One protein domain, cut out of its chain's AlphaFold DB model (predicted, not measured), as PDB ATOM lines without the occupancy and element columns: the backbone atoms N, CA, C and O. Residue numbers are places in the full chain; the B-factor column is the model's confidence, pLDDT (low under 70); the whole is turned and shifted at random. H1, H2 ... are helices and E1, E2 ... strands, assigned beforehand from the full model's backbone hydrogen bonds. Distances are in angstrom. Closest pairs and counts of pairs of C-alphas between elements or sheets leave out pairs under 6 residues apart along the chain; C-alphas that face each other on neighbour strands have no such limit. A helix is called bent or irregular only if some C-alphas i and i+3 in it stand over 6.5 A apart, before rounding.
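What this domain is: This is residues 8 to 63 of the 191 residues of an uncharacterized protein of Methylobacterium sp. Leaf399 (UniProt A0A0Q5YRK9). A two-stranded hairpin, E1 and E2, is followed by a short helix, H1, which turns back after E2 but is set off from the hairpin, with one pair of C-alphas within 8 A between E2 and H1; a long link then passes the hairpin at a distance to a second helix, H2, which sticks out beyond the hairpin's open end. The hairpin's turn at one end and H2 at the other make the longest axis, and contacts between the parts are few. The printed part has 56 residues with two named strands and two named helices, in the order E1, E2, H1, H2; the sheet is E1 - E2, antiparallel, and the class is mixed, helices and strands. The whole is loose, with a radius of gyration of the C-alphas of 14.1 A, and elongated, spanning 43 by 25 by 17 A.

How they stand to each other: E1, residues 8 to 14, and E2, residues 20 to 26, form a hairpin of antiparallel neighbours, with 163 degrees between their N-to-C directions. The C-alphas of residues 12 and 22 face each other at 4.7 A. N 10 and O 23 are within hydrogen-bond range at 2.9 A, as are N 21 and O 13 at 2.8 A. H1, residues 28 to 38, has one pair of C-alphas within 8 A of E2: the closest C-alphas of the two, those of Val 26 and Ala 34, are 7.6 A apart. H1 and E1 are apart. H2, residues 52 to 63, is apart from E1, E2 and H1, and stands free. In H2 every O i to N i+4 pair is within hydrogen-bond range; in H1 it is 5 of 7 pairs. H1 is irregular: C-alphas 29 and 32 are 7.4 A apart.

Where its parts are: E1 begins with C-alpha 8 at (199.108, 340.674, 230.718) and measures 18.8 A from first to last C-alpha. E2 measures 19.1 A and ends with C-alpha 26 at (199.238, 338.431, 224.561). H1, from Pro 28 to Leu 38, measures 14.8 A. H2, from Asp 52 to His 63, measures 16.9 A and ends with C-alpha 63 at (181.079, 343.729, 226.282).

The domain as a whole: The two C-alphas farthest apart, those of Asp 17 and His 63, are 44.0 A apart, and the first and last printed C-alphas are 18.8 A apart. The printed part has no cut. The links E1 to E2 and E2 to H1 are tight; the link from H1 to H2, residues 39 to 51, is long. Residues 28 to 33 of H1 and residues 38 to 44 stand free too. The mean pLDDT of the printed part is 89.0; that of H2 is 77, and residues 62 to 63 are under 70.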
ATOM      1  N   SER A   8     199.111 340.873 229.272       90.44
ATOM      2  CA  SER A   8     199.108 340.674 230.718       90.44
ATOM      3  C   SER A   8     200.484 340.240 231.203       90.44
ATOM      4  O   SER A   8     201.128 339.378 230.609       90.44
ATOM      5  N   TYR A   9     200.932 340.817 232.313       92.50
ATOM      6  CA  TYR A   9     202.169 340.405 232.964       92.50
ATOM      7  C   TYR A   9     202.045 339.005 233.578       92.50
ATOM      8  O   TYR A   9     201.084 338.726 234.292       92.50
ATOM      9  N   VAL A  10     203.055 338.161 233.348       93.69
ATOM     10  CA  VAL A  10     203.123 336.796 233.893       93.69
ATOM     11  C   VAL A  10     204.228 336.676 234.935       93.69
ATOM     12  O   VAL A  10     204.006 336.190 236.044       93.69
ATOM     13  N   LYS A  11     205.452 337.077 234.571       93.75
ATOM     14  CA  LYS A  11     206.641 336.863 235.402       93.75
ATOM     15  C   LYS A  11     207.751 337.860 235.091       93.75
ATOM     16  O   LYS A  11     207.994 338.194 233.935       93.75
ATOM     17  N   MET A  12     208.479 338.248 236.131       95.81
ATOM     18  CA  MET A  12     209.714 339.017 236.071       95.81
ATOM     19  C   MET A  12     210.834 338.200 236.710       95.81
ATOM     20  O   MET A  12     210.637 337.563 237.747       95.81
ATOM     21  N   SER A  13     212.008 338.189 236.092       94.12
ATOM     22  CA  SER A  13     213.198 337.557 236.659       94.12
ATOM     23  C   SER A  13     214.456 338.288 236.228       94.12
ATOM     24  O   SER A  13     214.582 338.642 235.058       94.12
ATOM     25  N   THR A  14     215.400 338.443 237.147       97.31
ATOM     26  CA  THR A  14     216.747 338.927 236.836       97.31
ATOM     27  C   THR A  14     217.604 337.762 236.349       97.31
ATOM     28  O   THR A  14     217.565 336.673 236.925       97.31
ATOM     29  N   LEU A  15     218.335 337.972 235.259       96.00
ATOM     30  CA  LEU A  15     219.284 337.016 234.701       96.00
ATOM     31  C   LEU A  15     220.656 337.154 235.376       96.00
ATOM     32  O   LEU A  15     220.913 338.087 236.136       96.00
ATOM     33  N   VAL A  16     221.542 336.193 235.108       93.06
ATOM     34  CA  VAL A  16     222.892 336.135 235.701       93.06
ATOM     35  C   VAL A  16     223.779 337.316 235.301       93.06
ATOM     36  O   VAL A  16     224.694 337.668 236.034       93.06
ATOM     37  N   ASP A  17     223.489 337.937 234.161       95.81
ATOM     38  CA  ASP A  17     224.168 339.125 233.641       95.81
ATOM     39  C   ASP A  17     223.585 340.440 234.197       95.81
ATOM     40  O   ASP A  17     223.973 341.524 233.769       95.81
ATOM     41  N   GLY A  18     222.641 340.358 235.140       94.31
ATOM     42  CA  GLY A  18     221.962 341.511 235.729       94.31
ATOM     43  C   GLY A  18     220.841 342.090 234.863       94.31
ATOM     44  O   GLY A  18     220.143 343.000 235.312       94.31
ATOM     45  N   THR A  19     220.614 341.565 233.656       95.69
ATOM     46  CA  THR A  19     219.503 342.016 232.813       95.69
ATOM     47  C   THR A  19     218.164 341.500 233.339       95.69
ATOM     48  O   THR A  19     218.071 340.476 234.022       95.69
ATOM     49  N   MET A  20     217.088 342.224 233.033       95.94
ATOM     50  CA  MET A  20     215.737 341.858 233.448       95.94
ATOM     51  C   MET A  20     214.999 341.160 232.306       95.94
ATOM     52  O   MET A  20     214.874 341.698 231.209       95.94
ATOM     53  N   ARG A  21     214.440 339.982 232.590       95.31
ATOM     54  CA  ARG A  21     213.511 339.278 231.703       95.31
ATOM     55  C   ARG A  21     212.082 339.477 232.191       95.31
ATOM     56  O   ARG A  21     211.764 339.138 233.332       95.31
ATOM     57  N   ILE A  22     211.224 339.968 231.302       94.81
ATOM     58  CA  ILE A  22     209.778 340.069 231.507       94.81
ATOM     59  C   ILE A  22     209.097 339.055 230.585       94.81
ATOM     60  O   ILE A  22     209.442 338.955 229.409       94.81
ATOM     61  N   VAL A  23     208.141 338.300 231.123       94.94
ATOM     62  CA  VAL A  23     207.249 337.411 230.371       94.94
ATOM     63  C   VAL A  23     205.856 338.031 230.379       94.94
ATOM     64  O   VAL A  23     205.293 338.271 231.452       94.94
ATOM     65  N   LEU A  24     205.334 338.307 229.187       94.69
ATOM     66  CA  LEU A  24     204.010 338.872 228.954       94.69
ATOM     67  C   LEU A  24     203.193 337.889 228.110       94.69
ATOM     68  O   LEU A  24     203.713 337.357 227.131       94.69
ATOM     69  N   ASP A  25     201.926 337.705 228.461       94.62
ATOM     70  CA  ASP A  25     200.960 336.956 227.657       94.62
ATOM     71  C   ASP A  25     200.143 337.931 226.809       94.62
ATOM     72  O   ASP A  25     199.585 338.901 227.324       94.62
ATOM     73  N   VAL A  26     200.064 337.671 225.508       93.50
ATOM     74  CA  VAL A  26     199.238 338.431 224.561       93.50
ATOM     75  C   VAL A  26     197.956 337.647 224.291       93.50
ATOM     76  O   VAL A  26     197.996 336.428 224.118       93.50
ATOM     77  N   ASP A  27     196.815 338.337 224.231       88.62
ATOM     78  CA  ASP A  27     195.541 337.706 223.868       88.62
ATOM     79  C   ASP A  27     195.650 337.045 222.475       88.62
ATOM     80  O   ASP A  27     196.168 337.677 221.548       88.62
ATOM     81  N   PRO A  28     195.145 335.809 222.278       91.56
ATOM     82  CA  PRO A  28     195.235 335.112 220.995       91.56
ATOM     83  C   PRO A  28     194.720 335.919 219.797       91.56
ATOM     84  O   PRO A  28     195.241 335.768 218.694       91.56
ATOM     85  N   LYS A  29     193.728 336.800 219.999       89.88
ATOM     86  CA  LYS A  29     193.182 337.661 218.937       89.88
ATOM     87  C   LYS A  29     194.190 338.694 218.436       89.88
ATOM     88  O   LYS A  29     194.139 339.064 217.269       89.88
ATOM     89  N   SER A  30     195.104 339.132 219.300       91.56
ATOM     90  CA  SER A  30     196.132 340.131 218.991       91.56
ATOM     91  C   SER A  30     197.492 339.505 218.664       91.56
ATOM     92  O   SER A  30     198.453 340.224 218.391       91.56
ATOM     93  N   ALA A  31     197.599 338.172 218.683       91.19
ATOM     94  CA  ALA A  31     198.847 337.469 218.408       91.19
ATOM     95  C   ALA A  31     199.424 337.754 217.003       91.19
ATOM     96  O   ALA A  31     200.630 337.985 216.921       91.19
ATOM     97  N   PRO A  32     198.634 337.805 215.905       93.12
ATOM     98  CA  PRO A  32     199.175 338.120 214.577       93.12
ATOM     99  C   PRO A  32     199.827 339.508 214.512       93.12
ATOM    100  O   PRO A  32     200.924 339.657 213.966       93.12
ATOM    101  N   ASP A  33     199.193 340.506 215.133       92.50
ATOM    102  CA  ASP A  33     199.728 341.867 215.232       92.50
ATOM    103  C   ASP A  33     201.013 341.884 216.069       92.50
ATOM    104  O   ASP A  33     202.005 342.491 215.669       92.50
ATOM    105  N   ALA A  34     201.041 341.158 217.193       92.31
ATOM    106  CA  ALA A  34     202.230 341.046 218.034       92.31
ATOM    107  C   ALA A  34     203.408 340.393 217.302       92.31
ATOM    108  O   ALA A  34     204.522 340.900 217.388       92.31
ATOM    109  N   PHE A  35     203.183 339.311 216.551       92.56
ATOM    110  CA  PHE A  35     204.237 338.690 215.742       92.56
ATOM    111  C   PHE A  35     204.731 339.619 214.636       92.56
ATOM    112  O   PHE A  35     205.928 339.662 214.366       92.56
ATOM    113  N   THR A  36     203.833 340.394 214.033       93.19
ATOM    114  CA  THR A  36     204.204 341.379 213.012       93.19
ATOM    115  C   THR A  36     205.064 342.498 213.606       93.19
ATOM    116  O   THR A  36     206.048 342.903 212.994       93.19
ATOM    117  N   LEU A  37     204.732 342.973 214.810       91.50
ATOM    118  CA  LEU A  37     205.443 344.064 215.484       91.50
ATOM    119  C   LEU A  37     206.748 343.623 216.158       91.50
ATOM    120  O   LEU A  37     207.704 344.386 216.176       91.50
ATOM    121  N   LEU A  38     206.788 342.419 216.738       90.25
ATOM    122  CA  LEU A  38     207.868 341.954 217.623       90.25
ATOM    123  C   LEU A  38     208.681 340.790 217.045       90.25
ATOM    124  O   LEU A  38     209.617 340.318 217.687       90.25
ATOM    125  N   GLY A  39     208.334 340.299 215.853       85.31
ATOM    126  CA  GLY A  39     208.922 339.088 215.270       85.31
ATOM    127  C   GLY A  39     210.400 339.204 214.899       85.31
ATOM    128  O   GLY A  39     211.044 338.188 214.646       85.31
ATOM    129  N   SER A  40     210.956 340.419 214.881       90.38
ATOM    130  CA  SER A  40     212.373 340.654 214.598       90.38
ATOM    131  C   SER A  40     213.177 340.838 215.893       90.38
ATOM    132  O   SER A  40     212.856 341.725 216.694       90.38
ATOM    133  N   PRO A  41     214.246 340.048 216.118       91.44
ATOM    134  CA  PRO A  41     215.153 340.249 217.244       91.44
ATOM    135  C   PRO A  41     215.718 341.673 217.276       91.44
ATOM    136  O   PRO A  41     216.061 342.235 216.239       91.44
ATOM    137  N   GLY A  42     215.833 342.251 218.473       90.94
ATOM    138  CA  GLY A  42     216.375 343.602 218.655       90.94
ATOM    139  C   GLY A  42     215.402 344.743 218.339       90.94
ATOM    140  O   GLY A  42     215.804 345.902 218.423       90.94
ATOM    141  N   THR A  43     214.136 344.451 218.018       91.81
ATOM    142  CA  THR A  43     213.111 345.489 217.840       91.81
ATOM    143  C   THR A  43     212.950 346.298 219.136       91.81
ATOM    144  O   THR A  43     212.679 345.702 220.183       91.81
ATOM    145  N   PRO A  44     213.116 347.635 219.108       91.31
ATOM    146  CA  PRO A  44     212.907 348.464 220.284       91.31
ATOM    147  C   PRO A  44     211.427 348.463 220.666       91.31
ATOM    148  O   PRO A  44     210.551 348.629 219.819       91.31
ATOM    149  N   ILE A  45     211.157 348.303 221.958       91.75
ATOM    150  CA  ILE A  45     209.800 348.257 222.498       91.75
ATOM    151  C   ILE A  45     209.627 349.301 223.595       91.75
ATOM    152  O   ILE A  45     210.537 349.549 224.385       91.75
ATOM    153  N   ALA A  46     208.429 349.873 223.670       90.88
ATOM    154  CA  ALA A  46     207.979 350.648 224.815       90.88
ATOM    155  C   ALA A  46     206.922 349.836 225.570       90.88
ATOM    156  O   ALA A  46     205.992 349.305 224.965       90.88
ATOM    157  N   ILE A  47     207.066 349.740 226.892       89.56
ATOM    158  CA  ILE A  47     206.103 349.059 227.762       89.56
ATOM    159  C   ILE A  47     205.465 350.115 228.659       89.56
ATOM    160  O   ILE A  47     206.165 350.836 229.367       89.56
ATOM    161  N   ALA A  48     204.136 350.188 228.642       90.25
ATOM    162  CA  ALA A  48     203.365 351.075 229.502       90.25
ATOM    163  C   ALA A  48     202.353 350.263 230.314       90.25
ATOM    164  O   ALA A  48     201.652 349.406 229.773       90.25
ATOM    165  N   ARG A  49     202.261 350.542 231.620       89.31
ATOM    166  CA  ARG A  49     201.181 350.008 232.453       89.31
ATOM    167  C   ARG A  49     199.916 350.818 232.184       89.31
ATOM    168  O   ARG A  49     199.923 352.040 232.294       89.31
ATOM    169  N   ILE A  50     198.828 350.118 231.898       87.38
ATOM    170  CA  ILE A  50     197.505 350.724 231.762       87.38
ATOM    171  C   ILE A  50     196.952 351.047 233.156       87.38
ATOM    172  O   ILE A  50     197.137 350.272 234.098       87.38
ATOM    173  N   THR A  51     196.294 352.195 233.305       88.44
ATOM    174  CA  THR A  51     195.613 352.553 234.556       88.44
ATOM    175  C   THR A  51     194.371 351.689 234.757       88.44
ATOM    176  O   THR A  51     193.767 351.231 233.786       88.44
ATOM    177  N   ASP A  52     193.946 351.511 236.008       80.88
ATOM    178  CA  ASP A  52     192.777 350.682 236.329       80.88
ATOM    179  C   ASP A  52     191.505 351.211 235.632       80.88
ATOM    180  O   ASP A  52     190.704 350.439 235.112       80.88
ATOM    181  N   ALA A  53     191.365 352.538 235.513       80.62
ATOM    182  CA  ALA A  53     190.266 353.167 234.780       80.62
ATOM    183  C   ALA A  53     190.270 352.818 233.280       80.62
ATOM    184  O   ALA A  53     189.219 352.542 232.701       80.62
ATOM    185  N   ALA A  54     191.447 352.804 232.650       79.44
ATOM    186  CA  ALA A  54     191.587 352.449 231.243       79.44
ATOM    187  C   ALA A  54     191.416 350.938 231.005       79.44
ATOM    188  O   ALA A  54     190.849 350.551 229.985       79.44
ATOM    189  N   ALA A  55     191.816 350.093 231.960       77.75
ATOM    190  CA  ALA A  55     191.523 348.661 231.928       77.75
ATOM    191  C   ALA A  55     190.005 348.399 231.965       77.75
ATOM    192  O   ALA A  55     189.481 347.688 231.110       77.75
ATOM    193  N   VAL A  56     189.277 349.062 232.874       80.31
ATOM    194  CA  VAL A  56     187.807 348.964 232.960       80.31
ATOM    195  C   VAL A  56     187.126 349.471 231.684       80.31
ATOM    196  O   VAL A  56     186.164 348.861 231.219       80.31
ATOM    197  N   ALA A  57     187.604 350.574 231.099       77.88
ATOM    198  CA  ALA A  57     187.058 351.100 229.847       77.88
ATOM    199  C   ALA A  57     187.233 350.113 228.682       77.88
ATOM    200  O   ALA A  57     186.301 349.904 227.906       77.88
ATOM    201  N   HIS A  58     188.397 349.467 228.593       76.56
ATOM    202  CA  HIS A  58     188.660 348.443 227.588       76.56
ATOM    203  C   HIS A  58     187.759 347.209 227.766       76.56
ATOM    204  O   HIS A  58     187.199 346.704 226.792       76.56
ATOM    205  N   ASP A  59     187.554 346.745 229.000       76.50
ATOM    206  CA  ASP A  59     186.662 345.610 229.264       76.50
ATOM    207  C   ASP A  59     185.200 345.931 228.920       76.50
ATOM    208  O   ASP A  59     184.501 345.086 228.361       76.50
ATOM    209  N   ARG A  60     184.743 347.169 229.147       78.94
ATOM    210  CA  ARG A  60     183.407 347.617 228.705       78.94
ATOM    211  C   ARG A  60     183.260 347.583 227.186       78.94
ATOM    212  O   ARG A  60     182.287 347.019 226.697       78.94
ATOM    213  N   GLN A  61     184.253 348.079 226.445       75.88
ATOM    214  CA  GLN A  61     184.250 348.015 224.977       75.88
ATOM    215  C   GLN A  61     184.176 346.573 224.452       75.88
ATOM    216  O   GLN A  61     183.568 346.325 223.413       75.88
ATOM    217  N   ARG A  62     184.742 345.596 225.177       69.75
ATOM    218  CA  ARG A  62     184.610 344.170 224.830       69.75
ATOM    219  C   ARG A  62     183.198 343.625 225.032       69.75
ATOM    220  O   ARG A  62     182.802 342.721 224.300       69.75
ATOM    221  N   HIS A  63     182.457 344.142 226.008       63.50
ATOM    222  CA  HIS A  63     181.079 343.729 226.282       63.50
ATOM    223  C   HIS A  63     180.046 344.425 225.389       63.50
ATOM    224  O   HIS A  63     178.949 343.905 225.220       63.50
TER     225      HIS A  63